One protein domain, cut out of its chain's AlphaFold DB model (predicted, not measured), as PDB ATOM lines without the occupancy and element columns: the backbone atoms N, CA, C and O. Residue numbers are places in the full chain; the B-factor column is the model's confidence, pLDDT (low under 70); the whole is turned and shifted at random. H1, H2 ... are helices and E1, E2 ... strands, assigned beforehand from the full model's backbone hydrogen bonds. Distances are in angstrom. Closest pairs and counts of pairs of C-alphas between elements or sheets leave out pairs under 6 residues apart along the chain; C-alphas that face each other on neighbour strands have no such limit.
ATOM      1  N   ILE A   4      23.318  18.623  93.421       91.44
ATOM      2  CA  ILE A   4      22.603  17.426  93.860       91.44
ATOM      3  C   ILE A   4      21.223  17.364  93.209       91.44
ATOM      4  O   ILE A   4      20.587  18.390  92.957       91.44
ATOM      5  N   ASP A   5      20.750  16.153  92.928       92.88
ATOM      6  CA  ASP A   5      19.424  15.893  92.359       92.88
ATOM      7  C   ASP A   5      18.617  15.034  93.330       92.88
ATOM      8  O   ASP A   5      19.119  14.049  93.870       92.88
ATOM      9  N   VAL A   6      17.341  15.371  93.526       91.62
ATOM     10  CA  VAL A   6      16.456  14.668  94.468       91.62
ATOM     11  C   VAL A   6      16.385  13.161  94.190       91.62
ATOM     12  O   VAL A   6      16.167  12.363  95.101       91.62
ATOM     13  N   ARG A   7      16.623  12.743  92.938       89.00
ATOM     14  CA  ARG A   7      16.657  11.331  92.527       89.00
ATOM     15  C   ARG A   7      17.813  10.541  93.136       89.00
ATOM     16  O   ARG A   7      17.672   9.334  93.282       89.00
ATOM     17  N   GLN A   8      18.917  11.187  93.517       87.81
ATOM     18  CA  GLN A   8      20.055  10.528  94.182       87.81
ATOM     19  C   GLN A   8      19.668   9.943  95.550       87.81
ATOM     20  O   GLN A   8      20.313   9.012  96.031       87.81
ATOM     21  N   PHE A   9      18.597  10.475  96.144       88.19
ATOM     22  CA  PHE A   9      18.044  10.089  97.442       88.19
ATOM     23  C   PHE A   9      16.810   9.190  97.315       88.19
ATOM     24  O   PHE A   9      16.148   8.886  98.312       88.19
ATOM     25  N   LYS A  10      16.467   8.778  96.088       80.56
ATOM     26  CA  LYS A  10      15.432   7.774  95.857       80.56
ATOM     27  C   LYS A  10      15.914   6.442  96.443       80.56
ATOM     28  O   LYS A  10      17.085   6.108  96.309       80.56
ATOM     29  N   ASP A  11      15.032   5.742  97.151       81.50
ATOM     30  CA  ASP A  11      15.268   4.443  97.807       81.50
ATOM     31  C   ASP A  11      16.290   4.449  98.971       81.50
ATOM     32  O   ASP A  11      16.266   3.555  99.808       81.50
ATOM     33  N   LYS A  12      17.122   5.494  99.103       83.62
ATOM     34  CA  LYS A  12      18.059   5.696 100.230       83.62
ATOM     35  C   LYS A  12      17.443   6.400 101.439       83.62
ATOM     36  O   LYS A  12      18.037   6.425 102.510       83.62
ATOM     37  N   VAL A  13      16.284   7.033 101.256       87.38
ATOM     38  CA  VAL A  13      15.617   7.829 102.290       87.38
ATOM     39  C   VAL A  13      14.132   7.490 102.324       87.38
ATOM     40  O   VAL A  13      13.487   7.466 101.267       87.38
ATOM     41  N   LYS A  14      13.590   7.293 103.539       86.62
ATOM     42  CA  LYS A  14      12.175   6.966 103.789       86.62
ATOM     43  C   LYS A  14      11.240   7.834 102.937       86.62
ATOM     44  O   LYS A  14      11.486   9.040 102.850       86.62
ATOM     45  N   PRO A  15      10.196   7.266 102.301       82.25
ATOM     46  CA  PRO A  15       9.301   7.967 101.373       82.25
ATOM     47  C   PRO A  15       8.770   9.318 101.869       82.25
ATOM     48  O   PRO A  15       8.641  10.241 101.071       82.25
ATOM     49  N   ASP A  16       8.544   9.446 103.170       84.50
ATOM     50  CA  ASP A  16       7.932  10.565 103.886       84.50
ATOM     51  C   ASP A  16       8.923  11.445 104.672       84.50
ATOM     52  O   ASP A  16       8.507  12.372 105.367       84.50
ATOM     53  N   ALA A  17      10.232  11.202 104.554       90.56
ATOM     54  CA  ALA A  17      11.242  11.967 105.280       90.56
ATOM     55  C   ALA A  17      11.145  13.474 104.996       90.56
ATOM     56  O   ALA A  17      10.989  13.898 103.849       90.56
ATOM     57  N   LYS A  18      11.296  14.300 106.036       92.31
ATOM     58  CA  LYS A  18      11.271  15.769 105.917       92.31
ATOM     59  C   LYS A  18      12.597  16.368 105.443       92.31
ATOM     60  O   LYS A  18      12.620  17.510 105.006       92.31
ATOM     61  N   GLY A  19      13.680  15.602 105.492       92.69
ATOM     62  CA  GLY A  19      15.002  16.009 105.038       92.69
ATOM     63  C   GLY A  19      15.975  14.838 105.045       92.69
ATOM     64  O   GLY A  19      15.599  13.711 105.373       92.69
ATOM     65  N   VAL A  20      17.215  15.105 104.660       93.56
ATOM     66  CA  VAL A  20      18.318  14.146 104.700       93.56
ATOM     67  C   VAL A  20      19.611  14.868 105.040       93.56
ATOM     68  O   VAL A  20      19.865  15.962 104.532       93.56
ATOM     69  N   THR A  21      20.429  14.227 105.866       93.31
ATOM     70  CA  THR A  21      21.819  14.617 106.091       93.31
ATOM     71  C   THR A  21      22.721  13.683 105.296       93.31
ATOM     72  O   THR A  21      22.541  12.465 105.326       93.31
ATOM     73  N   PHE A  22      23.656  14.243 104.539       90.56
ATOM     74  CA  PHE A  22      24.578  13.496 103.690       90.56
ATOM     75  C   PHE A  22      25.963  14.142 103.712       90.56
ATOM     76  O   PHE A  22      26.101  15.319 104.035       90.56
ATOM     77  N   LYS A  23      26.993  13.365 103.373       91.25
ATOM     78  CA  LYS A  23      28.350  13.878 103.171       91.25
ATOM     79  C   LYS A  23      28.472  14.353 101.722       91.25
ATOM     80  O   LYS A  23      28.193  13.568 100.814       91.25
ATOM     81  N   ASP A  24      28.801  15.623 101.516       87.50
ATOM     82  CA  ASP A  24      28.987  16.195 100.181       87.50
ATOM     83  C   ASP A  24      30.336  15.787  99.557       87.50
ATOM     84  O   ASP A  24      31.125  15.047 100.153       87.50
ATOM     85  N   SER A  25      30.587  16.235  98.324       82.62
ATOM     86  CA  SER A  25      31.825  15.941  97.587       82.62
ATOM     87  C   SER A  25      33.081  16.544  98.240       82.62
ATOM     88  O   SER A  25      34.182  16.052  98.008       82.62
ATOM     89  N   HIS A  26      32.903  17.546  99.106       82.12
ATOM     90  CA  HIS A  26      33.950  18.221  99.881       82.12
ATOM     91  C   HIS A  26      34.156  17.578 101.257       82.12
ATOM     92  O   HIS A  26      34.954  18.045 102.066       82.12
ATOM     93  N   GLY A  27      33.437  16.491 101.544       83.38
ATOM     94  CA  GLY A  27      33.537  15.751 102.792       83.38
ATOM     95  C   GLY A  27      32.787  16.376 103.969       83.38
ATOM     96  O   GLY A  27      32.906  15.870 105.088       83.38
ATOM     97  N   LEU A  28      31.988  17.418 103.738       87.56
ATOM     98  CA  LEU A  28      31.223  18.110 104.769       87.56
ATOM     99  C   LEU A  28      29.841  17.479 104.936       87.56
ATOM    100  O   LEU A  28      29.197  17.065 103.971       87.56
ATOM    101  N   GLN A  29      29.363  17.404 106.179       91.06
ATOM    102  CA  GLN A  29      27.984  16.997 106.437       91.06
ATOM    103  C   GLN A  29      27.037  18.147 106.106       91.06
ATOM    104  O   GLN A  29      27.155  19.248 106.641       91.06
ATOM    105  N   ARG A  30      26.076  17.875 105.229       90.00
ATOM    106  CA  ARG A  30      25.068  18.829 104.773       90.00
ATOM    107  C   ARG A  30      23.685  18.270 105.015       90.00
ATOM    108  O   ARG A  30      23.440  17.092 104.769       90.00
ATOM    109  N   THR A  31      22.772  19.134 105.436       92.62
ATOM    110  CA  THR A  31      21.363  18.788 105.627       92.62
ATOM    111  C   THR A  31      20.519  19.539 104.614       92.62
ATOM    112  O   THR A  31      20.652  20.749 104.461       92.62
ATOM    113  N   VAL A  32      19.639  18.819 103.923       93.69
ATOM    114  CA  VAL A  32      18.684  19.399 102.972       93.69
ATOM    115  C   VAL A  32      17.273  18.951 103.302       93.69
ATOM    116  O   VAL A  32      17.040  17.804 103.688       93.69
ATOM    117  N   SER A  33      16.318  19.858 103.132       95.00
ATOM    118  CA  SER A  33      14.909  19.612 103.430       95.00
ATOM    119  C   SER A  33      14.145  19.159 102.188       95.00
ATOM    120  O   SER A  33      14.453  19.552 101.059       95.00
ATOM    121  N   PHE A  34      13.108  18.357 102.398       95.50
ATOM    122  CA  PHE A  34      12.220  17.862 101.359       95.50
ATOM    123  C   PHE A  34      10.840  18.506 101.434       95.50
ATOM    124  O   PHE A  34      10.279  18.728 102.505       95.50
ATOM    125  N   LEU A  35      10.263  18.730 100.259       93.31
ATOM    126  CA  LEU A  35       8.870  19.102 100.070       93.31
ATOM    127  C   LEU A  35       8.193  18.090  99.150       93.31
ATOM    128  O   LEU A  35       8.830  17.459  98.301       93.31
ATOM    129  N   TYR A  36       6.879  17.958  99.292       92.31
ATOM    130  CA  TYR A  36       6.099  16.957  98.576       92.31
ATOM    131  C   TYR A  36       4.992  17.600  97.748       92.31
ATOM    132  O   TYR A  36       4.411  18.620  98.113       92.31
ATOM    133  N   GLN A  37       4.687  16.984  96.612       90.88
ATOM    134  CA  GLN A  37       3.542  17.333  95.782       90.88
ATOM    135  C   GLN A  37       2.683  16.090  95.575       90.88
ATOM    136  O   GLN A  37       3.193  15.055  95.145       90.88
ATOM    137  N   LYS A  38       1.382  16.188  95.867       88.56
ATOM    138  CA  LYS A  38       0.424  15.130  95.530       88.56
ATOM    139  C   LYS A  38       0.309  15.036  94.006       88.56
ATOM    140  O   LYS A  38       0.220  16.045  93.313       88.56
ATOM    141  N   THR A  39       0.349  13.821  93.495       85.19
ATOM    142  CA  THR A  39       0.175  13.462  92.088       85.19
ATOM    143  C   THR A  39      -0.889  12.370  92.008       85.19
ATOM    144  O   THR A  39      -1.175  11.730  93.023       85.19
ATOM    145  N   GLY A  40      -1.450  12.120  90.822       79.19
ATOM    146  CA  GLY A  40      -2.436  11.046  90.625       79.19
ATOM    147  C   GLY A  40      -1.935   9.648  91.021       79.19
ATOM    148  O   GLY A  40      -2.741   8.780  91.315       79.19
ATOM    149  N   TYR A  41      -0.614   9.456  91.111       77.31
ATOM    150  CA  TYR A  41       0.041   8.179  91.422       77.31
ATOM    151  C   TYR A  41       0.774   8.172  92.781       77.31
ATOM    152  O   TYR A  41       1.591   7.293  93.035       77.31
ATOM    153  N   GLY A  42       0.548   9.170  93.648       84.19
ATOM    154  CA  GLY A  42       1.195   9.271  94.968       84.19
ATOM    155  C   GLY A  42       1.868  10.620  95.230       84.19
ATOM    156  O   GLY A  42       1.505  11.633  94.635       84.19
ATOM    157  N   LYS A  43       2.850  10.678  96.138       86.88
ATOM    158  CA  LYS A  43       3.573  11.921  96.476       86.88
ATOM    159  C   LYS A  43       4.923  11.975  95.761       86.88
ATOM    160  O   LYS A  43       5.760  11.094  95.933       86.88
ATOM    161  N   LYS A  44       5.166  13.039  94.997       89.38
ATOM    162  CA  LYS A  44       6.470  13.316  94.386       89.38
ATOM    163  C   LYS A  44       7.314  14.180  95.321       89.38
ATOM    164  O   LYS A  44       6.856  15.237  95.752       89.38
ATOM    165  N   ARG A  45       8.540  13.732  95.602       92.44
ATOM    166  CA  ARG A  45       9.530  14.442  96.424       92.44
ATOM    167  C   ARG A  45      10.293  15.490  95.610       92.44
ATOM    168  O   ARG A  45      10.663  15.243  94.461       92.44
ATOM    169  N   PHE A  46      10.556  16.626  96.242       95.19
ATOM    170  CA  PHE A  46      11.396  17.727  95.779       95.19
ATOM    171  C   PHE A  46      12.281  18.204  96.931       95.19
ATOM    172  O   PHE A  46      11.960  17.957  98.092       95.19
ATOM    173  N   PHE A  47      13.359  18.918  96.630       96.31
ATOM    174  CA  PHE A  47      14.062  19.703  97.639       96.31
ATOM    175  C   PHE A  47      13.304  20.992  97.954       96.31
ATOM    176  O   PHE A  47      12.629  21.554  97.085       96.31
ATOM    177  N   CYS A  48      13.462  21.466  99.185       95.69
ATOM    178  CA  CYS A  48      13.183  22.840  99.575       95.69
ATOM    179  C   CYS A  48      14.455  23.669  99.380       95.69
ATOM    180  O   CYS A  48      15.491  23.325  99.947       95.69
ATOM    181  N   CYS A  49      14.400  24.748  98.599       94.50
ATOM    182  CA  CYS A  49      15.501  25.712  98.588       94.50
ATOM    183  C   CYS A  49      15.575  26.421  99.953       94.50
ATOM    184  O   CYS A  49      14.559  26.990 100.353       94.50
ATOM    185  N   PRO A  50      16.730  26.457 100.642       92.62
ATOM    186  CA  PRO A  50      16.828  27.100 101.956       92.62
ATOM    187  C   PRO A  50      16.608  28.622 101.913       92.62
ATOM    188  O   PRO A  50      16.217  29.205 102.914       92.62
ATOM    189  N   PHE A  51      16.786  29.253 100.749       92.62
ATOM    190  CA  PHE A  51      16.699  30.710 100.592       92.62
ATOM    191  C   PHE A  51      15.318  31.210 100.167       92.62
ATOM    192  O   PHE A  51      14.818  32.192 100.698       92.62
ATOM    193  N   CYS A  52      14.696  30.560  99.179       93.44
ATOM    194  CA  CYS A  52      13.405  31.000  98.635       93.44
ATOM    195  C   CYS A  52      12.246  30.057  98.958       93.44
ATOM    196  O   CYS A  52      11.130  30.288  98.496       93.44
ATOM    197  N   LEU A  53      12.510  28.961  99.679       92.19
ATOM    198  CA  LEU A  53      11.534  27.949 100.103       92.19
ATOM    199  C   LEU A  53      10.755  27.278  98.954       92.19
ATOM    200  O   LEU A  53       9.820  26.506  99.172       92.19
ATOM    201  N   LYS A  54      11.157  27.525  97.701       93.19
ATOM    202  CA  LYS A  54      10.546  26.917  96.518       93.19
ATOM    203  C   LYS A  54      10.924  25.442  96.408       93.19
ATOM    204  O   LYS A  54      12.031  25.018  96.749       93.19
ATOM    205  N   ARG A  55       9.998  24.672  95.831       94.62
ATOM    206  CA  ARG A  55      10.199  23.268  95.456       94.62
ATOM    207  C   ARG A  55      11.081  23.175  94.219       94.62
ATOM    208  O   ARG A  55      10.702  23.675  93.163       94.62
ATOM    209  N   VAL A  56      12.207  22.476  94.317       94.00
ATOM    210  CA  VAL A  56      13.139  22.284  93.194       94.00
ATOM    211  C   VAL A  56      13.608  20.837  93.089       94.00
ATOM    212  O   VAL A  56      13.622  20.093  94.065       94.00
ATOM    213  N   GLN A  57      13.967  20.397  91.882       93.44
ATOM    214  CA  GLN A  57      14.539  19.053  91.685       93.44
ATOM    215  C   GLN A  57      16.038  19.009  91.981       93.44
ATOM    216  O   GLN A  57      16.561  17.940  92.285       93.44
ATOM    217  N   LYS A  58      16.713  20.159  91.871       93.94
ATOM    218  CA  LYS A  58      18.160  20.289  91.999       93.94
ATOM    219  C   LYS A  58      18.520  21.451  92.908       93.94
ATOM    220  O   LYS A  58      17.886  22.504  92.817       93.94
ATOM    221  N   LEU A  59      19.554  21.250  93.712       94.25
ATOM    222  CA  LEU A  59      20.259  22.313  94.416       94.25
ATOM    223  C   LEU A  59      21.700  22.347  93.905       94.25
ATOM    224  O   LEU A  59      22.326  21.300  93.749       94.25
ATOM    225  N   TYR A  60      22.194  23.539  93.612       92.94
ATOM    226  CA  TYR A  60      23.528  23.807  93.092       92.94
ATOM    227  C   TYR A  60      24.424  24.272  94.227       92.94
ATOM    228  O   TYR A  60      23.966  25.020  95.092       92.94
ATOM    229  N   PHE A  61      25.675  23.829  94.212       90.94
ATOM    230  CA  PHE A  61      26.666  24.266  95.185       90.94
ATOM    231  C   PHE A  61      27.244  25.619  94.751       90.94
ATOM    232  O   PHE A  61      27.888  25.710  93.704       90.94
ATOM    233  N   VAL A  62      26.968  26.673  95.520       88.12
ATOM    234  CA  VAL A  62      27.399  28.054  95.255       88.12
ATOM    235  C   VAL A  62      27.846  28.675  96.571       88.12
ATOM    236  O   VAL A  62      27.101  28.641  97.545       88.12
ATOM    237  N   GLY A  63      29.059  29.234  96.617       81.44
ATOM    238  CA  GLY A  63      29.538  29.968  97.795       81.44
ATOM    239  C   GLY A  63      29.480  29.169  99.104       81.44
ATOM    240  O   GLY A  63      29.213  29.753 100.144       81.44
ATOM    241  N   ASN A  64      29.714  27.851  99.045       86.19
ATOM    242  CA  ASN A  64      29.671  26.904 100.170       86.19
ATOM    243  C   ASN A  64      28.275  26.431 100.635       86.19
ATOM    244  O   ASN A  64      28.170  25.727 101.645       86.19
ATOM    245  N   GLU A  65      27.215  26.750  99.891       89.19
ATOM    246  CA  GLU A  65      25.848  26.322 100.199       89.19
ATOM    247  C   GLU A  65      25.128  25.685  99.006       89.19
ATOM    248  O   GLU A  65      25.456  25.922  97.845       89.19
ATOM    249  N   TYR A  66      24.109  24.869  99.300       92.88
ATOM    250  CA  TYR A  66      23.240  24.258  98.294       92.88
ATOM    251  C   TYR A  66      21.957  25.073  98.119       92.88
ATOM    252  O   TYR A  66      21.092  25.093  98.993       92.88
ATOM    253  N   MET A  67      21.789  25.697  96.952       94.50
ATOM    254  CA  MET A  67      20.656  26.583  96.663       94.50
ATOM    255  C   MET A  67      20.054  26.348  95.278       94.50
ATOM    256  O   MET A  67      20.637  25.682  94.424       94.50
ATOM    257  N   CYS A  68      18.843  26.849  95.033       93.81
ATOM    258  CA  CYS A  68      18.241  26.728  93.706       93.81
ATOM    259  C   CYS A  68      18.968  27.600  92.672       93.81
ATOM    260  O   CYS A  68      19.723  28.507  93.017       93.81
TER     261      CYS A  68
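AT A GLANCE: This is residues 4 to 68 of the 198 residues of an uncharacterized protein of Lachnoclostridium sp. An76 (UniProt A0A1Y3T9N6). A long ribbon of three antiparallel strands is built on E2, with E1 beside its first part and E3 beside its last part, and a separate small hairpin, E4 and E5, has its strand E5 near E2. A one-turn helix, H1, only grazes the three-stranded sheet, and the links at residues 24 to 28 and 40 to 41 make the two ends of the long axis. The printed part has 65 residues with one named helix and five named strands, in the order H1 E1 E2 E3 E4 E5; the sheets run E1 - E2 - E3 and E4 - E5, both antiparallel, and the class is mostly strand. The whole is compact, with a radius of gyration of the C-alphas of 11.8 A, and only just elongated, spanning 37 by 25 by 15 A.

IN THESE COORDINATES: Find C-alpha 29 at (27.984, 16.997, 106.437); from there E2, residues 29 to 39, runs 31.5 A to C-alpha 39 at (0.175, 13.462, 92.088). E3, residues 42 to 48, covers 18.7 A, and E1, residues 19 to 23, covers 13.6 A. E4, residues 58 to 62, measures 12.5 A, and E5, residues 65 to 67, measures 6.3 A and ends at C-alpha 67, (20.656, 26.583, 96.663). H1, residues 6 to 9, is 5.7 A long.

HOW THE PARTS SIT: Start at E2, the inner strand, whose pairing is staggered: residues 29 to 33 pair with E1, residues 34 to 39 with E3. E1, E2 and E3 form a meander, each strand the antiparallel neighbour of the one before. In the hairpin of E1 and E2, look for N 20 and O 32, 2.9 A apart; in that of E2 and E3, for N 39 and O 42, 2.7 A apart. E1 and E3 are only just apart, their closest C-alphas 8.3 A from each other. In the hairpin of E4 and E5, N 60 and O 67 are 2.8 A apart. E5 and E2 are near each other, with 5 pairs of C-alphas within 10 A. Residues 4 to 5 pair antiparallel with residues 58 to 59 of E4, and residues 47 to 48 of E3 with residues 55 to 56. H1 grazes the sheet with residues 6 to 9; its closest C-alphas to E3 are those of Val 6 and Phe 46, 6.1 A. H1 is too short for an O i to N i+4 pair; its one O i to N i+3 pair is within hydrogen-bond range.

THE WHOLE: The two C-alphas farthest apart, those of Gly 27 and Gly 40, are 38.3 A from each other. The printed part has no cut and no long link. Its mean pLDDT is 89.8, and no printed residue is under 70.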